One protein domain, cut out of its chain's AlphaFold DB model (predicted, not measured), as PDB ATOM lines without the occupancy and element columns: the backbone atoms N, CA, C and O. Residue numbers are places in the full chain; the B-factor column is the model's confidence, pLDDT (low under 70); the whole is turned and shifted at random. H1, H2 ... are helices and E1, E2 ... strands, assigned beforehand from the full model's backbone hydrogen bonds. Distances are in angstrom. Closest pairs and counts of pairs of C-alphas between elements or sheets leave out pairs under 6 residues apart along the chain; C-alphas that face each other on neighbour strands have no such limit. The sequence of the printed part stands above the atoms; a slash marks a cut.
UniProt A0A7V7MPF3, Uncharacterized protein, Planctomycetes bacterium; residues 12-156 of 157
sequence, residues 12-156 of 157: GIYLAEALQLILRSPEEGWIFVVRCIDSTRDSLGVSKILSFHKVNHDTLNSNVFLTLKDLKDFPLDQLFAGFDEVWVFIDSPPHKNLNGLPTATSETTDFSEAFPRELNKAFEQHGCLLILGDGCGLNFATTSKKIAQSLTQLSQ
ATOM      1  N   GLY A  12      -8.414  20.894 -64.281       90.12
ATOM      2  CA  GLY A  12      -8.863  20.344 -65.568       90.12
ATOM      3  C   GLY A  12      -8.012  19.202 -66.128       90.12
ATOM      4  O   GLY A  12      -8.262  18.784 -67.249       90.12
ATOM      5  N   ILE A  13      -7.037  18.704 -65.364       93.38
ATOM      6  CA  ILE A  13      -6.219  17.544 -65.724       93.38
ATOM      7  C   ILE A  13      -6.687  16.341 -64.915       93.38
ATOM      8  O   ILE A  13      -6.844  16.454 -63.698       93.38
ATOM      9  N   TYR A  14      -6.848  15.202 -65.585       92.19
ATOM     10  CA  TYR A  14      -7.203  13.928 -64.960       92.19
ATOM     11  C   TYR A  14      -5.974  13.047 -64.722       92.19
ATOM     12  O   TYR A  14      -4.945  13.158 -65.401       92.19
ATOM     13  N   LEU A  15      -6.087  12.117 -63.775       93.31
ATOM     14  CA  LEU A  15      -5.008  11.200 -63.404       93.31
ATOM     15  C   LEU A  15      -4.507  10.361 -64.583       93.31
ATOM     16  O   LEU A  15      -3.294  10.227 -64.770       93.31
ATOM     17  N   ALA A  16      -5.422   9.839 -65.406       92.81
ATOM     18  CA  ALA A  16      -5.071   9.053 -66.587       92.81
ATOM     19  C   ALA A  16      -4.193   9.851 -67.567       92.81
ATOM     20  O   ALA A  16      -3.184   9.336 -68.048       92.81
ATOM     21  N   GLU A  17      -4.531  11.115 -67.829       93.25
ATOM     22  CA  GLU A  17      -3.795  11.989 -68.753       93.25
ATOM     23  C   GLU A  17      -2.388  12.302 -68.237       93.25
ATOM     24  O   GLU A  17      -1.397  12.181 -68.967       93.25
ATOM     25  N   ALA A  18      -2.281  12.640 -66.951       95.00
ATOM     26  CA  ALA A  18      -0.999  12.881 -66.305       95.00
ATOM     27  C   ALA A  18      -0.105  11.632 -66.327       95.00
ATOM     28  O   ALA A  18       1.074  11.718 -66.682       95.00
ATOM     29  N   LEU A  19      -0.662  10.457 -66.012       93.94
ATOM     30  CA  LEU A  19       0.066   9.192 -66.091       93.94
ATOM     31  C   LEU A  19       0.520   8.887 -67.517       93.94
ATOM     32  O   LEU A  19       1.687   8.551 -67.706       93.94
ATOM     33  N   GLN A  20      -0.345   9.057 -68.523       93.56
ATOM     34  CA  GLN A  20       0.032   8.874 -69.928       93.56
ATOM     35  C   GLN A  20       1.240   9.734 -70.303       93.56
ATOM     36  O   GLN A  20       2.158   9.244 -70.959       93.56
ATOM     37  N   LEU A  21       1.266  11.002 -69.880       92.94
ATOM     38  CA  LEU A  21       2.390  11.898 -70.135       92.94
ATOM     39  C   LEU A  21       3.679  11.390 -69.483       92.94
ATOM     40  O   LEU A  21       4.721  11.319 -70.138       92.94
ATOM     41  N   ILE A  22       3.612  11.023 -68.206       92.94
ATOM     42  CA  ILE A  22       4.776  10.599 -67.421       92.94
ATOM     43  C   ILE A  22       5.339   9.262 -67.934       92.94
ATOM     44  O   ILE A  22       6.556   9.084 -68.026       92.94
ATOM     45  N   LEU A  23       4.470   8.361 -68.389       92.00
ATOM     46  CA  LEU A  23       4.836   7.061 -68.959       92.00
ATOM     47  C   LEU A  23       5.478   7.137 -70.356       92.00
ATOM     48  O   LEU A  23       5.935   6.110 -70.863       92.00
ATOM     49  N   ARG A  24       5.578   8.323 -70.978       90.81
ATOM     50  CA  ARG A  24       6.357   8.533 -72.221       90.81
ATOM     51  C   ARG A  24       7.866   8.521 -71.991       90.81
ATOM     52  O   ARG A  24       8.637   8.411 -72.941       90.81
ATOM     53  N   SER A  25       8.315   8.684 -70.752       88.31
ATOM     54  CA  SER A  25       9.736   8.637 -70.395       88.31
ATOM     55  C   SER A  25       9.921   7.987 -69.024       88.31
ATOM     56  O   SER A  25      10.411   8.655 -68.112       88.31
ATOM     57  N   PRO A  26       9.508   6.716 -68.863       87.81
ATOM     58  CA  PRO A  26       9.667   6.017 -67.604       87.81
ATOM     59  C   PRO A  26      11.147   5.695 -67.394       87.81
ATOM     60  O   PRO A  26      11.882   5.465 -68.359       87.81
ATOM     61  N   GLU A  27      11.574   5.654 -66.139       87.06
ATOM     62  CA  GLU A  27      12.900   5.147 -65.788       87.06
ATOM     63  C   GLU A  27      12.781   3.675 -65.378       87.06
ATOM     64  O   GLU A  27      11.697   3.172 -65.055       87.06
ATOM     65  N   GLU A  28      13.895   2.954 -65.454       84.81
ATOM     66  CA  GLU A  28      13.944   1.566 -65.005       84.81
ATOM     67  C   GLU A  28      13.654   1.483 -63.497       84.81
ATOM     68  O   GLU A  28      13.951   2.407 -62.742       84.81
ATOM     69  N   GLY A  29      13.016   0.393 -63.063       88.25
ATOM     70  CA  GLY A  29      12.716   0.164 -61.648       88.25
ATOM     71  C   GLY A  29      11.483   0.896 -61.108       88.25
ATOM     72  O   GLY A  29      11.219   0.811 -59.913       88.25
ATOM     73  N   TRP A  30      10.703   1.594 -61.942       94.12
ATOM     74  CA  TRP A  30       9.466   2.225 -61.478       94.12
ATOM     75  C   TRP A  30       8.398   1.204 -61.081       94.12
ATOM     76  O   TRP A  30       8.048   0.304 -61.848       94.12
ATOM     77  N   ILE A  31       7.840   1.411 -59.891       94.56
ATOM     78  CA  ILE A  31       6.772   0.604 -59.309       94.56
ATOM     79  C   ILE A  31       5.620   1.523 -58.938       94.56
ATOM     80  O   ILE A  31       5.814   2.544 -58.278       94.56
ATOM     81  N   PHE A  32       4.417   1.145 -59.352       95.25
ATOM     82  CA  PHE A  32       3.226   1.968 -59.218       95.25
ATOM     83  C   PHE A  32       2.321   1.356 -58.169       95.25
ATOM     84  O   PHE A  32       1.831   0.253 -58.362       95.25
ATOM     85  N   VAL A  33       2.078   2.055 -57.069       94.31
ATOM     86  CA  VAL A  33       1.060   1.663 -56.096       94.31
ATOM     87  C   VAL A  33      -0.221   2.402 -56.448       94.31
ATOM     88  O   VAL A  33      -0.239   3.633 -56.452       94.31
ATOM     89  N   VAL A  34      -1.280   1.655 -56.742       92.06
ATOM     90  CA  VAL A  34      -2.607   2.213 -57.030       92.06
ATOM     91  C   VAL A  34      -3.459   2.187 -55.768       92.06
ATOM     92  O   VAL A  34      -3.439   1.215 -55.003       92.06
ATOM     93  N   ARG A  35      -4.193   3.270 -55.523       88.38
ATOM     94  CA  ARG A  35      -5.082   3.418 -54.370       88.38
ATOM     95  C   ARG A  35      -6.441   3.962 -54.805       88.38
ATOM     96  O   ARG A  35      -6.566   4.564 -55.866       88.38
ATOM     97  N   CYS A  36      -7.402   3.710 -53.910       73.19
ATOM     98  CA  CYS A  36      -8.782   4.196 -53.874       73.19
ATOM     99  C   CYS A  36      -9.679   3.803 -55.048       73.19
ATOM    100  O   CYS A  36      -9.419   4.169 -56.180       73.19
ATOM    101  N   ILE A  37     -10.798   3.150 -54.727       62.50
ATOM    102  CA  ILE A  37     -12.008   3.124 -55.561       62.50
ATOM    103  C   ILE A  37     -13.187   3.456 -54.649       62.50
ATOM    104  O   ILE A  37     -13.339   2.786 -53.628       62.50
ATOM    105  N   ASP A  38     -13.982   4.479 -54.981       55.19
ATOM    106  CA  ASP A  38     -15.228   4.875 -54.294       55.19
ATOM    107  C   ASP A  38     -15.187   4.685 -52.761       55.19
ATOM    108  O   ASP A  38     -15.861   3.830 -52.186       55.19
ATOM    109  N   SER A  39     -14.363   5.475 -52.064       55.69
ATOM    110  CA  SER A  39     -14.173   5.435 -50.593       55.69
ATOM    111  C   SER A  39     -13.503   4.173 -50.022       55.69
ATOM    112  O   SER A  39     -13.200   4.122 -48.825       55.69
ATOM    113  N   THR A  40     -13.219   3.159 -50.842       58.28
ATOM    114  CA  THR A  40     -12.569   1.921 -50.405       58.28
ATOM    115  C   THR A  40     -11.056   2.087 -50.451       58.28
ATOM    116  O   THR A  40     -10.434   2.128 -51.511       58.28
ATOM    117  N   ARG A  41     -10.450   2.166 -49.263       63.72
ATOM    118  CA  ARG A  41      -8.988   2.167 -49.081       63.72
ATOM    119  C   ARG A  41      -8.413   0.763 -48.896       63.72
ATOM    120  O   ARG A  41      -7.209   0.625 -48.705       63.72
ATOM    121  N   ASP A  42      -9.253  -0.270 -48.867       78.56
ATOM    122  CA  ASP A  42      -8.773  -1.626 -48.643       78.56
ATOM    123  C   ASP A  42      -8.158  -2.225 -49.918       78.56
ATOM    124  O   ASP A  42      -8.627  -2.039 -51.042       78.56
ATOM    125  N   SER A  43      -7.057  -2.949 -49.735       82.94
ATOM    126  CA  SER A  43      -6.298  -3.553 -50.831       82.94
ATOM    127  C   SER A  43      -7.051  -4.680 -51.531       82.94
ATOM    128  O   SER A  43      -6.708  -5.042 -52.655       82.94
ATOM    129  N   LEU A  44      -8.054  -5.266 -50.872       85.50
ATOM    130  CA  LEU A  44      -8.819  -6.384 -51.406       85.50
ATOM    131  C   LEU A  44      -9.769  -5.908 -52.510       85.50
ATOM    132  O   LEU A  44      -9.863  -6.567 -53.543       85.50
ATOM    133  N   GLY A  45     -10.442  -4.774 -52.318       84.69
ATOM    134  CA  GLY A  45     -11.291  -4.131 -53.318       84.69
ATOM    135  C   GLY A  45     -10.497  -3.744 -54.562       84.69
ATOM    136  O   GLY A  45     -10.858  -4.142 -55.668       84.69
ATOM    137  N   VAL A  46      -9.351  -3.084 -54.365       86.88
ATOM    138  CA  VAL A  46      -8.412  -2.730 -55.444       86.88
ATOM    139  C   VAL A  46      -7.975  -3.977 -56.225       86.88
ATOM    140  O   VAL A  46      -8.137  -4.036 -57.443       86.88
ATOM    141  N   SER A  47      -7.501  -5.017 -55.528       89.56
ATOM    142  CA  SER A  47      -7.028  -6.264 -56.156       89.56
ATOM    143  C   SER A  47      -8.135  -6.993 -56.923       89.56
ATOM    144  O   SER A  47      -7.898  -7.538 -58.002       89.56
ATOM    145  N   LYS A  48      -9.373  -6.994 -56.404       88.44
ATOM    146  CA  LYS A  48     -10.534  -7.591 -57.085       88.44
ATOM    147  C   LYS A  48     -10.832  -6.902 -58.411       88.44
ATOM    148  O   LYS A  48     -11.115  -7.589 -59.388       88.44
ATOM    149  N   ILE A  49     -10.756  -5.575 -58.449       85.81
ATOM    150  CA  ILE A  49     -11.048  -4.796 -59.657       85.81
ATOM    151  C   ILE A  49      -9.947  -5.004 -60.698       85.81
ATOM    152  O   ILE A  49     -10.249  -5.338 -61.841       85.81
ATOM    153  N   LEU A  50      -8.675  -4.956 -60.293       89.69
ATOM    154  CA  LEU A  50      -7.556  -5.294 -61.183       89.69
ATOM    155  C   LEU A  50      -7.683  -6.718 -61.741       89.69
ATOM    156  O   LEU A  50      -7.561  -6.920 -62.948       89.69
ATOM    157  N   SER A  51      -8.024  -7.692 -60.890       90.75
ATOM    158  CA  SER A  51      -8.263  -9.081 -61.310       90.75
ATOM    159  C   SER A  51      -9.414  -9.200 -62.309       90.75
ATOM    160  O   SER A  51      -9.300  -9.927 -63.295       90.75
ATOM    161  N   PHE A  52     -10.521  -8.487 -62.076       87.19
ATOM    162  CA  PHE A  52     -11.676  -8.463 -62.976       87.19
ATOM    163  C   PHE A  52     -11.292  -7.946 -64.369       87.19
ATOM    164  O   PHE A  52     -11.677  -8.538 -65.377       87.19
ATOM    165  N   HIS A  53     -10.454  -6.909 -64.420       85.62
ATOM    166  CA  HIS A  53      -9.901  -6.357 -65.657       85.62
ATOM    167  C   HIS A  53      -8.686  -7.129 -66.202       85.62
ATOM    168  O   HIS A  53      -8.136  -6.743 -67.230       85.62
ATOM    169  N   LYS A  54      -8.297  -8.243 -65.562       90.00
ATOM    170  CA  LYS A  54      -7.136  -9.076 -65.923       90.00
ATOM    171  C   LYS A  54      -5.813  -8.301 -65.951       90.00
ATOM    172  O   LYS A  54      -4.921  -8.625 -66.731       90.00
ATOM    173  N   VAL A  55      -5.686  -7.300 -65.087       90.12
ATOM    174  CA  VAL A  55      -4.443  -6.563 -64.869       90.12
ATOM    175  C   VAL A  55      -3.612  -7.326 -63.841       90.12
ATOM    176  O   VAL A  55      -4.062  -7.571 -62.714       90.12
ATOM    177  N   ASN A  56      -2.401  -7.727 -64.233       93.31
ATOM    178  CA  ASN A  56      -1.459  -8.345 -63.305       93.31
ATOM    179  C   ASN A  56      -1.097  -7.336 -62.216       93.31
ATOM    180  O   ASN A  56      -0.885  -6.161 -62.500       93.31
ATOM    181  N   HIS A  57      -1.041  -7.799 -60.977       94.12
ATOM    182  CA  HIS A  57      -0.689  -6.978 -59.831       94.12
ATOM    183  C   HIS A  57      -0.143  -7.866 -58.725       94.12
ATOM    184  O   HIS A  57      -0.495  -9.042 -58.625       94.12
ATOM    185  N   ASP A  58       0.654  -7.258 -57.862       94.25
ATOM    186  CA  ASP A  58       1.153  -7.880 -56.650       94.25
ATOM    187  C   ASP A  58       0.648  -7.125 -55.421       94.25
ATOM    188  O   ASP A  58       0.218  -5.967 -55.478       94.25
ATOM    189  N   THR A  59       0.699  -7.802 -54.277       93.06
ATOM    190  CA  THR A  59       0.354  -7.216 -52.983       93.06
ATOM    191  C   THR A  59       1.471  -7.410 -51.974       93.06
ATOM    192  O   THR A  59       1.965  -8.514 -51.763       93.06
ATOM    193  N   LEU A  60       1.841  -6.326 -51.292       91.81
ATOM    194  CA  LEU A  60       2.827  -6.344 -50.215       91.81
ATOM    195  C   LEU A  60       2.402  -5.353 -49.140       91.81
ATOM    196  O   LEU A  60       2.210  -4.174 -49.421       91.81
ATOM    197  N   ASN A  61       2.266  -5.823 -47.897       90.19
ATOM    198  CA  ASN A  61       1.853  -4.994 -46.758       90.19
ATOM    199  C   ASN A  61       0.567  -4.187 -47.028       90.19
ATOM    200  O   ASN A  61       0.469  -3.025 -46.644       90.19
ATOM    201  N   SER A  62      -0.400  -4.808 -47.713       89.88
ATOM    202  CA  SER A  62      -1.660  -4.183 -48.147       89.88
ATOM    203  C   SER A  62      -1.507  -3.018 -49.133       89.88
ATOM    204  O   SER A  62      -2.460  -2.278 -49.350       89.88
ATOM    205  N   ASN A  63      -0.348  -2.862 -49.764       92.19
ATOM    206  CA  ASN A  63      -0.205  -2.029 -50.952       92.19
ATOM    207  C   ASN A  63      -0.422  -2.907 -52.179       92.19
ATOM    208  O   ASN A  63       0.157  -3.993 -52.250       92.19
ATOM    209  N   VAL A  64      -1.229  -2.437 -53.126       93.50
ATOM    210  CA  VAL A  64      -1.401  -3.092 -54.423       93.50
ATOM    211  C   VAL A  64      -0.537  -2.365 -55.430       93.50
ATOM    212  O   VAL A  64      -0.691  -1.154 -55.596       93.50
ATOM    213  N   PHE A  65       0.388  -3.075 -56.066       94.00
ATOM    214  CA  PHE A  65       1.312  -2.460 -57.003       94.00
ATOM    215  C   PHE A  65       1.360  -3.161 -58.352       94.00
ATOM    216  O   PHE A  65       1.098  -4.354 -58.483       94.00
ATOM    217  N   LEU A  66       1.689  -2.348 -59.346       93.81
ATOM    218  CA  LEU A  66       1.778  -2.655 -60.759       93.81
ATOM    219  C   LEU A  66       3.196  -2.342 -61.223       93.81
ATOM    220  O   LEU A  66       3.818  -1.367 -60.778       93.81
ATOM    221  N   THR A  67       3.705  -3.141 -62.149       92.19
ATOM    222  CA  THR A  67       4.920  -2.800 -62.882       92.19
ATOM    223  C   THR A  67       4.596  -1.854 -64.039       92.19
ATOM    224  O   THR A  67       3.448  -1.703 -64.464       92.19
ATOM    225  N   LEU A  68       5.633  -1.244 -64.615       91.31
ATOM    226  CA  LEU A  68       5.496  -0.477 -65.855       91.31
ATOM    227  C   LEU A  68       4.864  -1.297 -66.990       91.31
ATOM    228  O   LEU A  68       4.139  -0.746 -67.816       91.31
ATOM    229  N   LYS A  69       5.166  -2.599 -67.054       89.44
ATOM    230  CA  LYS A  69       4.608  -3.492 -68.069       89.44
ATOM    231  C   LYS A  69       3.096  -3.624 -67.889       89.44
ATOM    232  O   LYS A  69       2.363  -3.421 -68.847       89.44
ATOM    233  N   ASP A  70       2.651  -3.855 -66.657       89.94
ATOM    234  CA  ASP A  70       1.230  -4.047 -66.345       89.94
ATOM    235  C   ASP A  70       0.397  -2.804 -66.683       89.94
ATOM    236  O   ASP A  70      -0.711  -2.926 -67.198       89.94
ATOM    237  N   LEU A  71       0.955  -1.605 -66.470       88.19
ATOM    238  CA  LEU A  71       0.313  -0.350 -66.878       88.19
ATOM    239  C   LEU A  71       0.296  -0.135 -68.394       88.19
ATOM    240  O   LEU A  71      -0.654   0.447 -68.908       88.19
ATOM    241  N   LYS A  72       1.336  -0.556 -69.122       86.56
ATOM    242  CA  LYS A  72       1.400  -0.390 -70.586       86.56
ATOM    243  C   LYS A  72       0.468  -1.335 -71.332       86.56
ATOM    244  O   LYS A  72       0.017  -0.996 -72.423       86.56
ATOM    245  N   ASP A  73       0.189  -2.493 -70.747       85.38
ATOM    246  CA  ASP A  73      -0.669  -3.511 -71.344       85.38
ATOM    247  C   ASP A  73      -2.171  -3.168 -71.209       85.38
ATOM    248  O   ASP A  73      -3.012  -3.898 -71.739       85.38
ATOM    249  N   PHE A  74      -2.529  -2.055 -70.544       82.88
ATOM    250  CA  PHE A  74      -3.918  -1.683 -70.271       82.88
ATOM    251  C   PHE A  74      -4.255  -0.212 -70.614       82.88
ATOM    252  O   PHE A  74      -3.449   0.685 -70.353       82.88
ATOM    253  N   PRO A  75      -5.454   0.085 -71.160       86.06
ATOM    254  CA  PRO A  75      -5.908   1.461 -71.379       86.06
ATOM    255  C   PRO A  75      -6.090   2.221 -70.055       86.06
ATOM    256  O   PRO A  75      -6.962   1.902 -69.245       86.06
ATOM    257  N   LEU A  76      -5.251   3.231 -69.813       86.75
ATOM    258  CA  LEU A  76      -5.224   3.959 -68.538       86.75
ATOM    259  C   LEU A  76      -6.527   4.716 -68.251       86.75
ATOM    260  O   LEU A  76      -6.915   4.836 -67.097       86.75
ATOM    261  N   ASP A  77      -7.215   5.185 -69.287       84.31
ATOM    262  CA  ASP A  77      -8.535   5.815 -69.196       84.31
ATOM    263  C   ASP A  77      -9.598   4.867 -68.622       84.31
ATOM    264  O   ASP A  77     -10.449   5.291 -67.847       84.31
ATOM    265  N   GLN A  78      -9.522   3.574 -68.940       83.88
ATOM    266  CA  GLN A  78     -10.424   2.570 -68.372       83.88
ATOM    267  C   GLN A  78     -10.023   2.181 -66.951       83.88
ATOM    268  O   GLN A  78     -10.888   1.948 -66.110       83.88
ATOM    269  N   LEU A  79      -8.718   2.108 -66.672       81.75
ATOM    270  CA  LEU A  79      -8.217   1.726 -65.354       81.75
ATOM    271  C   LEU A  79      -8.550   2.801 -64.318       81.75
ATOM    272  O   LEU A  79      -9.171   2.531 -63.294       81.75
ATOM    273  N   PHE A  80      -8.183   4.043 -64.623       82.50
ATOM    274  CA  PHE A  80      -8.332   5.195 -63.736       82.50
ATOM    275  C   PHE A  80      -9.714   5.858 -63.827       82.50
ATOM    276  O   PHE A  80      -9.918   6.922 -63.261       82.50
ATOM    277  N   ALA A  81     -10.690   5.206 -64.470       78.12
ATOM    278  CA  ALA A  81     -12.102   5.542 -64.285       78.12
ATOM    279  C   ALA A  81     -12.599   5.184 -62.870       78.12
ATOM    280  O   ALA A  81     -13.576   5.761 -62.402       78.12
ATOM    281  N   GLY A  82     -11.947   4.218 -62.207       76.81
ATOM    282  CA  GLY A  82     -12.254   3.817 -60.831       76.81
ATOM    283  C   GLY A  82     -11.173   4.186 -59.817       76.81
ATOM    284  O   GLY A  82     -11.509   4.442 -58.666       76.81
ATOM    285  N   PHE A  83      -9.898   4.209 -60.229       86.56
ATOM    286  CA  PHE A  83      -8.775   4.555 -59.355       86.56
ATOM    287  C   PHE A  83      -8.510   6.058 -59.329       86.56
ATOM    288  O   PHE A  83      -8.307   6.648 -60.386       86.56
ATOM    289  N   ASP A  84      -8.435   6.651 -58.137       88.56
ATOM    290  CA  ASP A  84      -8.225   8.097 -57.979       88.56
ATOM    291  C   ASP A  84      -6.815   8.476 -57.490       88.56
ATOM    292  O   ASP A  84      -6.484   9.655 -57.441       88.56
ATOM    293  N   GLU A  85      -5.942   7.520 -57.155       93.06
ATOM    294  CA  GLU A  85      -4.619   7.842 -56.620       93.06
ATOM    295  C   GLU A  85      -3.533   6.866 -57.089       93.06
ATOM    296  O   GLU A  85      -3.692   5.643 -57.053       93.06
ATOM    297  N   VAL A  86      -2.377   7.417 -57.477       94.88
ATOM    298  CA  VAL A  86      -1.176   6.649 -57.826       94.88
ATOM    299  C   VAL A  86       0.054   7.201 -57.141       94.88
ATOM    300  O   VAL A  86       0.326   8.399 -57.156       94.88
ATOM    301  N   TRP A  87       0.851   6.287 -56.606       95.62
ATOM    302  CA  TRP A  87       2.174   6.559 -56.077       95.62
ATOM    303  C   TRP A  87       3.210   5.831 -56.920       95.62
ATOM    304  O   TRP A  87       3.012   4.676 -57.286       95.62
ATOM    305  N   VAL A  88       4.334   6.479 -57.193       95.88
ATOM    306  CA  VAL A  88       5.454   5.896 -57.932       95.88
ATOM    307  C   VAL A  88       6.661   5.806 -57.012       95.88
ATOM    308  O   VAL A  88       7.023   6.781 -56.349       95.88
ATOM    309  N   PHE A  89       7.284   4.638 -56.992       94.31
ATOM    310  CA  PHE A  89       8.497   4.322 -56.245       94.31
ATOM    311  C   PHE A  89       9.583   3.833 -57.200       94.31
ATOM    312  O   PHE A  89       9.277   3.382 -58.305       94.31
ATOM    313  N   ILE A  90      10.840   3.930 -56.771       90.38
ATOM    314  CA  ILE A  90      12.004   3.466 -57.531       90.38
ATOM    315  C   ILE A  90      12.564   2.212 -56.849       90.38
ATOM    316  O   ILE A  90      12.668   2.165 -55.622       90.38
ATOM    317  N   ASP A  91      12.909   1.209 -57.652       87.06
ATOM    318  CA  ASP A  91      13.573  -0.059 -57.316       87.06
ATOM    319  C   ASP A  91      12.782  -1.038 -56.438       87.06
ATOM    320  O   ASP A  91      12.940  -2.251 -56.580       87.06
ATOM    321  N   SER A  92      11.933  -0.563 -55.524       88.31
ATOM    322  CA  SER A  92      11.184  -1.433 -54.611       88.31
ATOM    323  C   SER A  92       9.837  -0.844 -54.177       88.31
ATOM    324  O   SER A  92       9.704   0.375 -54.040       88.31
ATOM    325  N   PRO A  93       8.814  -1.693 -53.949       87.88
ATOM    326  CA  PRO A  93       7.556  -1.242 -53.372       87.88
ATOM    327  C   PRO A  93       7.768  -0.842 -51.901       87.88
ATOM    328  O   PRO A  93       8.637  -1.393 -51.216       87.88
ATOM    329  N   PRO A  94       6.952   0.072 -51.354       89.19
ATOM    330  CA  PRO A  94       7.094   0.495 -49.969       89.19
ATOM    331  C   PRO A  94       6.830  -0.669 -49.003       89.19
ATOM    332  O   PRO A  94       5.785  -1.320 -49.026       89.19
ATOM    333  N   HIS A  95       7.758  -0.883 -48.067       86.69
ATOM    334  CA  HIS A  95       7.621  -1.896 -47.012       86.69
ATOM    335  C   HIS A  95       6.581  -1.543 -45.936       86.69
ATOM    336  O   HIS A  95       6.300  -2.359 -45.063       86.69
ATOM    337  N   LYS A  96       6.022  -0.330 -45.952       87.81
ATOM    338  CA  LYS A  96       4.955   0.080 -45.032       87.81
ATOM    339  C   LYS A  96       3.641   0.204 -45.780       87.81
ATOM    340  O   LYS A  96       3.614   0.657 -46.919       87.81
ATOM    341  N   ASN A  97       2.561  -0.151 -45.099       89.56
ATOM    342  CA  ASN A  97       1.206   0.068 -45.581       89.56
ATOM    343  C   ASN A  97       0.941   1.576 -45.743       89.56
ATOM    344  O   ASN A  97       1.067   2.331 -44.775       89.56
ATOM    345  N   LEU A  98       0.570   2.008 -46.950       89.12
ATOM    346  CA  LEU A  98       0.270   3.410 -47.246       89.12
ATOM    347  C   LEU A  98      -1.152   3.826 -46.835       89.12
ATOM    348  O   LEU A  98      -1.441   5.017 -46.793       89.12
ATOM    349  N   ASN A  99      -2.039   2.894 -46.469       84.56
ATOM    350  CA  ASN A  99      -3.438   3.195 -46.127       84.56
ATOM    351  C   ASN A  99      -3.595   4.103 -44.900       84.56
ATOM    352  O   ASN A  99      -4.620   4.770 -44.766       84.56
ATOM    353  N   GLY A 100      -2.585   4.145 -44.025       84.81
ATOM    354  CA  GLY A 100      -2.527   5.063 -42.885       84.81
ATOM    355  C   GLY A 100      -2.026   6.471 -43.226       84.81
ATOM    356  O   GLY A 100      -1.993   7.324 -42.342       84.81
ATOM    357  N   LEU A 101      -1.611   6.721 -44.472       89.31
ATOM    358  CA  LEU A 101      -1.180   8.037 -44.933       89.31
ATOM    359  C   LEU A 101      -2.365   8.833 -45.500       89.31
ATOM    360  O   LEU A 101      -3.310   8.229 -46.028       89.31
ATOM    361  N   PRO A 102      -2.306  10.178 -45.431       90.00
ATOM    362  CA  PRO A 102      -3.244  11.043 -46.139       90.00
ATOM    363  C   PRO A 102      -3.352  10.661 -47.618       90.00
ATOM    364  O   PRO A 102      -2.383  10.181 -48.211       90.00
ATOM    365  N   THR A 103      -4.526  10.866 -48.210       90.19
ATOM    366  CA  THR A 103      -4.684  10.767 -49.664       90.19
ATOM    367  C   THR A 103      -4.185  12.050 -50.330       90.19
ATOM    368  O   THR A 103      -3.991  13.071 -49.665       90.19
ATOM    369  N   ALA A 104      -3.977  12.002 -51.638       89.94
ATOM    370  CA  ALA A 104      -3.723  13.119 -52.532       89.94
ATOM    371  C   ALA A 104      -4.999  13.556 -53.274       89.94
ATOM    372  O   ALA A 104      -4.947  14.434 -54.120       89.94
ATOM    373  N   THR A 105      -6.152  12.970 -52.965       88.00
ATOM    374  CA  THR A 105      -7.441  13.271 -53.606       88.00
ATOM    375  C   THR A 105      -8.072  14.566 -53.071       88.00
ATOM    376  O   THR A 105      -7.472  15.277 -52.260       88.00
ATOM    377  N   SER A 106      -9.309  14.871 -53.482       79.56
ATOM    378  CA  SER A 106     -10.087  16.033 -53.007       79.56
ATOM    379  C   SER A 106     -10.331  16.078 -51.497       79.56
ATOM    380  O   SER A 106     -10.620  17.146 -50.966       79.56
ATOM    381  N   GLU A 107     -10.193  14.947 -50.805       80.69
ATOM    382  CA  GLU A 107     -10.319  14.849 -49.345       80.69
ATOM    383  C   GLU A 107      -9.123  15.461 -48.594       80.69
ATOM    384  O   GLU A 107      -9.109  15.520 -47.364       80.69
ATOM    385  N   THR A 108      -8.093  15.893 -49.324       83.00
ATOM    386  CA  THR A 108      -6.855  16.455 -48.787       83.00
ATOM    387  C   THR A 108      -6.706  17.931 -49.161       83.00
ATOM    388  O   THR A 108      -7.337  18.437 -50.089       83.00
ATOM    389  N   THR A 109      -5.835  18.638 -48.439       87.50
ATOM    390  CA  THR A 109      -5.469  20.021 -48.770       87.50
ATOM    391  C   THR A 109      -4.847  20.130 -50.163       87.50
ATOM    392  O   THR A 109      -4.091  19.261 -50.587       87.50
ATOM    393  N   ASP A 110      -5.113  21.239 -50.850       93.12
ATOM    394  CA  ASP A 110      -4.429  21.598 -52.087       93.12
ATOM    395  C   ASP A 110      -2.903  21.596 -51.885       93.12
ATOM    396  O   ASP A 110      -2.368  22.337 -51.053       93.12
ATOM    397  N   PHE A 111      -2.195  20.764 -52.654       95.00
ATOM    398  CA  PHE A 111      -0.746  20.615 -52.518       95.00
ATOM    399  C   PHE A 111       0.044  21.875 -52.891       95.00
ATOM    400  O   PHE A 111       1.197  22.021 -52.463       95.00
ATOM    401  N   SER A 112      -0.551  22.804 -53.641       93.50
ATOM    402  CA  SER A 112       0.037  24.123 -53.894       93.50
ATOM    403  C   SER A 112       0.019  25.022 -52.652       93.50
ATOM    404  O   SER A 112       0.942  25.815 -52.466       93.50
ATOM    405  N   GLU A 113      -0.952  24.841 -51.753       93.56
ATOM    406  CA  GLU A 113      -1.104  25.640 -50.534       93.56
ATOM    407  C   GLU A 113      -0.371  25.011 -49.346       93.56
ATOM    408  O   GLU A 113       0.443  25.653 -48.675       93.56
ATOM    409  N   ALA A 114      -0.607  23.724 -49.095       93.38
ATOM    410  CA  ALA A 114       0.008  22.999 -47.995       93.38
ATOM    411  C   ALA A 114       0.260  21.540 -48.364       93.38
ATOM    412  O   ALA A 114      -0.384  20.967 -49.229       93.38
ATOM    413  N   PHE A 115       1.206  20.910 -47.674       93.44
ATOM    414  CA  PHE A 115       1.512  19.502 -47.902       93.44
ATOM    415  C   PHE A 115       1.613  18.767 -46.575       93.44
ATOM    416  O   PHE A 115       2.410  19.183 -45.720       93.44
ATOM    417  N   PRO A 116       0.840  17.685 -46.394       93.12
ATOM    418  CA  PRO A 116       0.861  16.911 -45.166       93.12
ATOM    419  C   PRO A 116       2.270  16.432 -44.800       93.12
ATOM    420  O   PRO A 116       3.059  15.973 -45.635       93.12
ATOM    421  N   ARG A 117       2.604  16.517 -43.510       92.38
ATOM    422  CA  ARG A 117       3.933  16.145 -43.001       92.38
ATOM    423  C   ARG A 117       4.199  14.647 -43.162       92.38
ATOM    424  O   ARG A 117       5.344  14.232 -43.324       92.38
ATOM    425  N   GLU A 118       3.151  13.845 -43.100       92.19
ATOM    426  CA  GLU A 118       3.148  12.398 -43.283       92.19
ATOM    427  C   GLU A 118       3.590  12.028 -44.701       92.19
ATOM    428  O   GLU A 118       4.412  11.127 -44.862       92.19
ATOM    429  N   LEU A 119       3.133  12.778 -45.709       92.25
ATOM    430  CA  LEU A 119       3.539  12.579 -47.100       92.25
ATOM    431  C   LEU A 119       5.004  12.967 -47.309       92.25
ATOM    432  O   LEU A 119       5.753  12.194 -47.897       92.25
ATOM    433  N   ASN A 120       5.466  14.085 -46.728       91.56
ATOM    434  CA  ASN A 120       6.898  14.428 -46.720       91.56
ATOM    435  C   ASN A 120       7.760  13.278 -46.175       91.56
ATOM    436  O   ASN A 120       8.772  12.915 -46.769       91.56
ATOM    437  N   LYS A 121       7.352  12.676 -45.049       90.12
ATOM    438  CA  LYS A 121       8.067  11.527 -44.476       90.12
ATOM    439  C   LYS A 121       8.042  10.319 -45.408       90.12
ATOM    440  O   LYS A 121       9.035   9.605 -45.460       90.12
ATOM    441  N   ALA A 122       6.949  10.087 -46.132       88.31
ATOM    442  CA  ALA A 122       6.863   8.980 -47.076       88.31
ATOM    443  C   ALA A 122       7.854   9.140 -48.241       88.31
ATOM    444  O   ALA A 122       8.557   8.186 -48.569       88.31
ATOM    445  N   PHE A 123       8.002  10.353 -48.783       91.69
ATOM    446  CA  PHE A 123       9.057  10.681 -49.749       91.69
ATOM    447  C   PHE A 123      10.458  10.403 -49.199       91.69
ATOM    448  O   PHE A 123      11.261   9.745 -49.857       91.69
ATOM    449  N   GLU A 124      10.744  10.857 -47.977       87.62
ATOM    450  CA  GLU A 124      12.067  10.690 -47.368       87.62
ATOM    451  C   GLU A 124      12.395   9.234 -46.997       87.62
ATOM    452  O   GLU A 124      13.550   8.828 -47.101       87.62
ATOM    453  N   GLN A 125      11.414   8.458 -46.528       87.00
ATOM    454  CA  GLN A 125      11.645   7.126 -45.954       87.00
ATOM    455  C   GLN A 125      11.476   5.981 -46.948       87.00
ATOM    456  O   GLN A 125      12.026   4.905 -46.718       87.00
ATOM    457  N   HIS A 126      10.682   6.175 -47.998       82.31
ATOM    458  CA  HIS A 126      10.274   5.090 -48.890       82.31
ATOM    459  C   HIS A 126      10.745   5.277 -50.328       82.31
ATOM    460  O   HIS A 126      10.404   4.456 -51.166       82.31
ATOM    461  N   GLY A 127      11.515   6.331 -50.626       85.62
ATOM    462  CA  GLY A 127      11.974   6.586 -51.992       85.62
ATOM    463  C   GLY A 127      10.817   6.874 -52.949       85.62
ATOM    464  O   GLY A 127      10.873   6.502 -54.118       85.62
ATOM    465  N   CYS A 128       9.744   7.502 -52.450       93.44
ATOM    466  CA  CYS A 128       8.643   7.919 -53.310       93.44
ATOM    467  C   CYS A 128       9.159   8.960 -54.311       93.44
ATOM    468  O   CYS A 128       9.826   9.932 -53.946       93.44
ATOM    469  N   LEU A 129       8.866   8.733 -55.583       95.12
ATOM    470  CA  LEU A 129       9.222   9.614 -56.683       95.12
ATOM    471  C   LEU A 129       8.096  10.591 -56.996       95.12
ATOM    472  O   LEU A 129       8.355  11.761 -57.284       95.12
ATOM    473  N   LEU A 130       6.856  10.108 -56.978       96.69
ATOM    474  CA  LEU A 130       5.683  10.851 -57.411       96.69
ATOM    475  C   LEU A 130       4.442  10.358 -56.668       96.69
ATOM    476  O   LEU A 130       4.276   9.160 -56.467       96.69
ATOM    477  N   ILE A 131       3.551  11.284 -56.336       96.31
ATOM    478  CA  ILE A 131       2.165  11.010 -55.971       96.31
ATOM    479  C   ILE A 131       1.284  11.831 -56.905       96.31
ATOM    480  O   ILE A 131       1.572  13.009 -57.125       96.31
ATOM    481  N   LEU A 132       0.229  11.212 -57.423       96.31
ATOM    482  CA  LEU A 132      -0.859  11.836 -58.165       96.31
ATOM    483  C   LEU A 132      -2.181  11.460 -57.496       96.31
ATOM    484  O   LEU A 132      -2.378  10.287 -57.181       96.31
ATOM    485  N   GLY A 133      -3.069  12.428 -57.297       94.50
ATOM    486  CA  GLY A 133      -4.405  12.195 -56.749       94.50
ATOM    487  C   GLY A 133      -5.459  13.009 -57.489       94.50
ATOM    488  O   GLY A 133      -5.352  14.235 -57.556       94.50
ATOM    489  N   ASP A 134      -6.439  12.313 -58.055       89.44
ATOM    490  CA  ASP A 134      -7.593  12.857 -58.760       89.44
ATOM    491  C   ASP A 134      -8.730  13.214 -57.793       89.44
ATOM    492  O   ASP A 134      -8.850  12.681 -56.688       89.44
ATOM    493  N   GLY A 135      -9.568  14.156 -58.205       84.75
ATOM    494  CA  GLY A 135     -10.663  14.697 -57.412       84.75
ATOM    495  C   GLY A 135     -11.162  15.999 -58.028       84.75
ATOM    496  O   GLY A 135     -11.534  16.057 -59.194       84.75
ATOM    497  N   CYS A 136     -11.134  17.097 -57.270       85.25
ATOM    498  CA  CYS A 136     -11.459  18.434 -57.781       85.25
ATOM    499  C   CYS A 136     -10.226  19.092 -58.429       85.25
ATOM    500  O   CYS A 136      -9.789  20.158 -57.981       85.25
ATOM    501  N   GLY A 137      -9.648  18.423 -59.428       89.75
ATOM    502  CA  GLY A 137      -8.330  18.701 -60.007       89.75
ATOM    503  C   GLY A 137      -7.251  17.751 -59.481       89.75
ATOM    504  O   GLY A 137      -7.438  17.094 -58.458       89.75
ATOM    505  N   LEU A 138      -6.113  17.711 -60.169       94.94
ATOM    506  CA  LEU A 138      -5.045  16.752 -59.914       94.94
ATOM    507  C   LEU A 138      -3.994  17.328 -58.966       94.94
ATOM    508  O   LEU A 138      -3.181  18.169 -59.361       94.94
ATOM    509  N   ASN A 139      -3.961  16.850 -57.727       96.44
ATOM    510  CA  ASN A 139      -2.819  17.102 -56.854       96.44
ATOM    511  C   ASN A 139      -1.623  16.274 -57.324       96.44
ATOM    512  O   ASN A 139      -1.754  15.094 -57.657       96.44
ATOM    513  N   PHE A 140      -0.435  16.871 -57.271       97.50
ATOM    514  CA  PHE A 140       0.810  16.154 -57.492       97.50
ATOM    515  C   PHE A 140       1.898  16.573 -56.507       97.50
ATOM    516  O   PHE A 140       1.991  17.729 -56.090       97.50
ATOM    517  N   ALA A 141       2.767  15.627 -56.170       97.38
ATOM    518  CA  ALA A 141       4.023  15.882 -55.478       97.38
ATOM    519  C   ALA A 141       5.105  14.980 -56.065       97.38
ATOM    520  O   ALA A 141       4.853  13.807 -56.299       97.38
ATOM    521  N   THR A 142       6.305  15.494 -56.317       97.06
ATOM    522  CA  THR A 142       7.403  14.733 -56.913       97.06
ATOM    523  C   THR A 142       8.770  15.257 -56.495       97.06
ATOM    524  O   THR A 142       8.954  16.442 -56.228       97.06
ATOM    525  N   THR A 143       9.764  14.377 -56.475       95.62
ATOM    526  CA  THR A 143      11.181  14.746 -56.317       95.62
ATOM    527  C   THR A 143      11.884  14.978 -57.658       95.62
ATOM    528  O   THR A 143      13.009  15.483 -57.681       95.62
ATOM    529  N   SER A 144      11.230  14.675 -58.786       94.62
ATOM    530  CA  SER A 144      11.784  14.871 -60.128       94.62
ATOM    531  C   SER A 144      11.378  16.218 -60.718       94.62
ATOM    532  O   SER A 144      10.210  16.478 -61.011       94.62
ATOM    533  N   LYS A 145      12.379  17.068 -60.983       94.88
ATOM    534  CA  LYS A 145      12.191  18.343 -61.698       94.88
ATOM    535  C   LYS A 145      11.567  18.146 -63.078       94.88
ATOM    536  O   LYS A 145      10.730  18.949 -63.474       94.88
ATOM    537  N   LYS A 146      11.957  17.082 -63.784       94.75
ATOM    538  CA  LYS A 146      11.453  16.772 -65.125       94.75
ATOM    539  C   LYS A 146       9.959  16.446 -65.084       94.75
ATOM    540  O   LYS A 146       9.203  17.025 -65.852       94.75
ATOM    541  N   ILE A 147       9.539  15.586 -64.151       95.75
ATOM    542  CA  ILE A 147       8.121  15.237 -63.976       95.75
ATOM    543  C   ILE A 147       7.308  16.486 -63.627       95.75
ATOM    544  O   ILE A 147       6.302  16.749 -64.279       95.75
ATOM    545  N   ALA A 148       7.771  17.289 -62.663       96.38
ATOM    546  CA  ALA A 148       7.086  18.522 -62.279       96.38
ATOM    547  C   ALA A 148       6.896  19.477 -63.470       96.38
ATOM    548  O   ALA A 148       5.800  19.981 -63.684       96.38
ATOM    549  N   GLN A 149       7.941  19.682 -64.280       95.44
ATOM    550  CA  GLN A 149       7.869  20.525 -65.477       95.44
ATOM    551  C   GLN A 149       6.862  19.998 -66.503       95.44
ATOM    552  O   GLN A 149       6.048  20.775 -66.997       95.44
ATOM    553  N   SER A 150       6.893  18.697 -66.805       95.31
ATOM    554  CA  SER A 150       5.956  18.081 -67.751       95.31
ATOM    555  C   SER A 150       4.506  18.222 -67.287       95.31
ATOM    556  O   SER A 150       3.647  18.611 -68.071       95.31
ATOM    557  N   LEU A 151       4.245  17.976 -66.002       95.44
ATOM    558  CA  LEU A 151       2.923  18.128 -65.402       95.44
ATOM    559  C   LEU A 151       2.418  19.576 -65.472       95.44
ATOM    560  O   LEU A 151       1.289  19.822 -65.882       95.44
ATOM    561  N   THR A 152       3.255  20.558 -65.131       94.25
ATOM    562  CA  THR A 152       2.864  21.973 -65.225       94.25
ATOM    563  C   THR A 152       2.597  22.403 -66.669       94.25
ATOM    564  O   THR A 152       1.647  23.140 -66.911       94.25
ATOM    565  N   GLN A 153       3.378  21.925 -67.641       93.50
ATOM    566  CA  GLN A 153       3.133  22.215 -69.060       93.50
ATOM    567  C   GLN A 153       1.808  21.631 -69.557       93.50
ATOM    568  O   GLN A 153       1.124  22.288 -70.334       93.50
ATOM    569  N   LEU A 154       1.425  20.443 -69.078       91.12
ATOM    570  CA  LEU A 154       0.148  19.817 -69.428       91.12
ATOM    571  C   LEU A 154      -1.050  20.695 -69.041       91.12
ATOM    572  O   LEU A 154      -2.017  20.767 -69.778       91.12
ATOM    573  N   SER A 155      -0.971  21.423 -67.924       86.38
ATOM    574  CA  SER A 155      -2.054  22.326 -67.497       86.38
ATOM    575  C   SER A 155      -2.205  23.606 -68.333       86.38
ATOM    576  O   SER A 155      -3.110  24.397 -68.080       86.38
ATOM    577  N   GLN A 156      -1.301  23.850 -69.286       85.44
ATOM    578  CA  GLN A 156      -1.288  25.055 -70.125       85.44
ATOM    579  C   GLN A 156      -1.792  24.808 -71.552       85.44
ATOM    580  O   GLN A 156      -1.902  25.766 -72.317       85.44
TER     581      GLN A 156
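This is residues 12 to 156 of the 157 residues of an uncharacterized protein of Planctomycetes bacterium (UniProt A0A7V7MPF3). Picture one strongly twisted sheet of six strands through the middle, with helices over both faces: H1 covers E5 and H6 covers E6 on one face, and H5 covers E5 from the opposite face, three layers in all. Towards the other end of the sheet H2 packs over E3, the short H3 and H4 lie between E3 and E4 along the chain, and the long unnamed stretch of residues 91 to 116 winds over the side of the sheet where H5 lies. The printed part has 145 residues, with six named helices and six named strands in the order H1 E1 H2 E2 E3 H3 H4 E4 H5 E5 E6 H6. The sheet runs E2 - E3 - E1 - E4 - E5 - E6, all antiparallel, and the class is mixed, helices and strands. The whole is compact, with a radius of gyration of the C-alphas of 13.9 A, and rounded, with spans of 36 by 30 by 29 A.

Start with H1, residues 15 to 22, and mark the sheet's strands: E1, residues 30 to 35; E2, 58 to 60; E3, 63 to 67; E4, 85 to 90; E5, 128 to 133; and E6, 138 to 142. H1 is on the sheet over E5, at a height over the sheet of 9.9 A. In E1 look at N 33 and O 87 of E4, 2.8 A apart and within hydrogen-bond range; on the other side of E1, N 66 of E3 and O 32 are 2.8 A apart. H2, residues 43 to 52, is on the sheet at a height of 9.3 A and runs along E3, at 2 degrees on the local plane; their closest C-alphas, of Ser 43 and Val 64, are 6.1 A apart. E2 and E3 form a hairpin, with N 63 and O 60 at 2.9 A. After E3, H3, residues 68 to 72, only grazes the sheet with residues 68 to 71. H4, residues 76 to 79, is not on the sheet but touches H1, the closest C-alphas being those of Ala 16 and Asp 77, 5.4 A apart. E1, H2, E2, with E3 between the two strands in the sheet, and E3, H3 H4, E4, with E1 between the two strands, are split strand-helix-strand units, two strands of one sheet that are not neighbours, with one or more helices between them along the chain, and both crossovers are right-handed. Beside E4 lies E5, with N 88 and O 130 at 2.8 A. H5, residues 117 to 126, is on the face opposite H1, at a height of 9.8 A. E5 and E6 form a hairpin, with N 131 and O 141 at 2.8 A. H6, residues 145 to 154, is over E6 at a height of 9.7 A, on the same face as H1. H1 and H6 touch at a steep tilt of 54 degrees, opposite ways, with the C-alphas of Ala 18 and Leu 151 closest at 6.6 A. In H1, H2, H3, H5 and H6 every O i to N i+4 pair is within hydrogen-bond range; H4 is too short for such a pair.

Find C-alpha 15 at (-5.008, 11.200, -63.404), where H1 begins; it runs 10.6 A to C-alpha 22. E1 spans 16.2 A and H2 14.2 A. E3 spans 13.0 A, and E4, from C-alpha 85 at (-4.619, 7.842, -56.620), spans 17.2 A. H5 spans 14.0 A, E5 14.2 A and E6 13.0 A. H6 runs 14.4 A and ends at C-alpha 154, at (0.148, 19.817, -69.428).

The two C-alphas farthest apart are those of Lys 54 and Glu 113, 38.5 A. The printed part has no cut, and the link from E4 to H5, 26 residues, is long. The mean pLDDT of the printed part is 89.1; look for values under 70 at residues 37 to 41, in the link between E1 and H2.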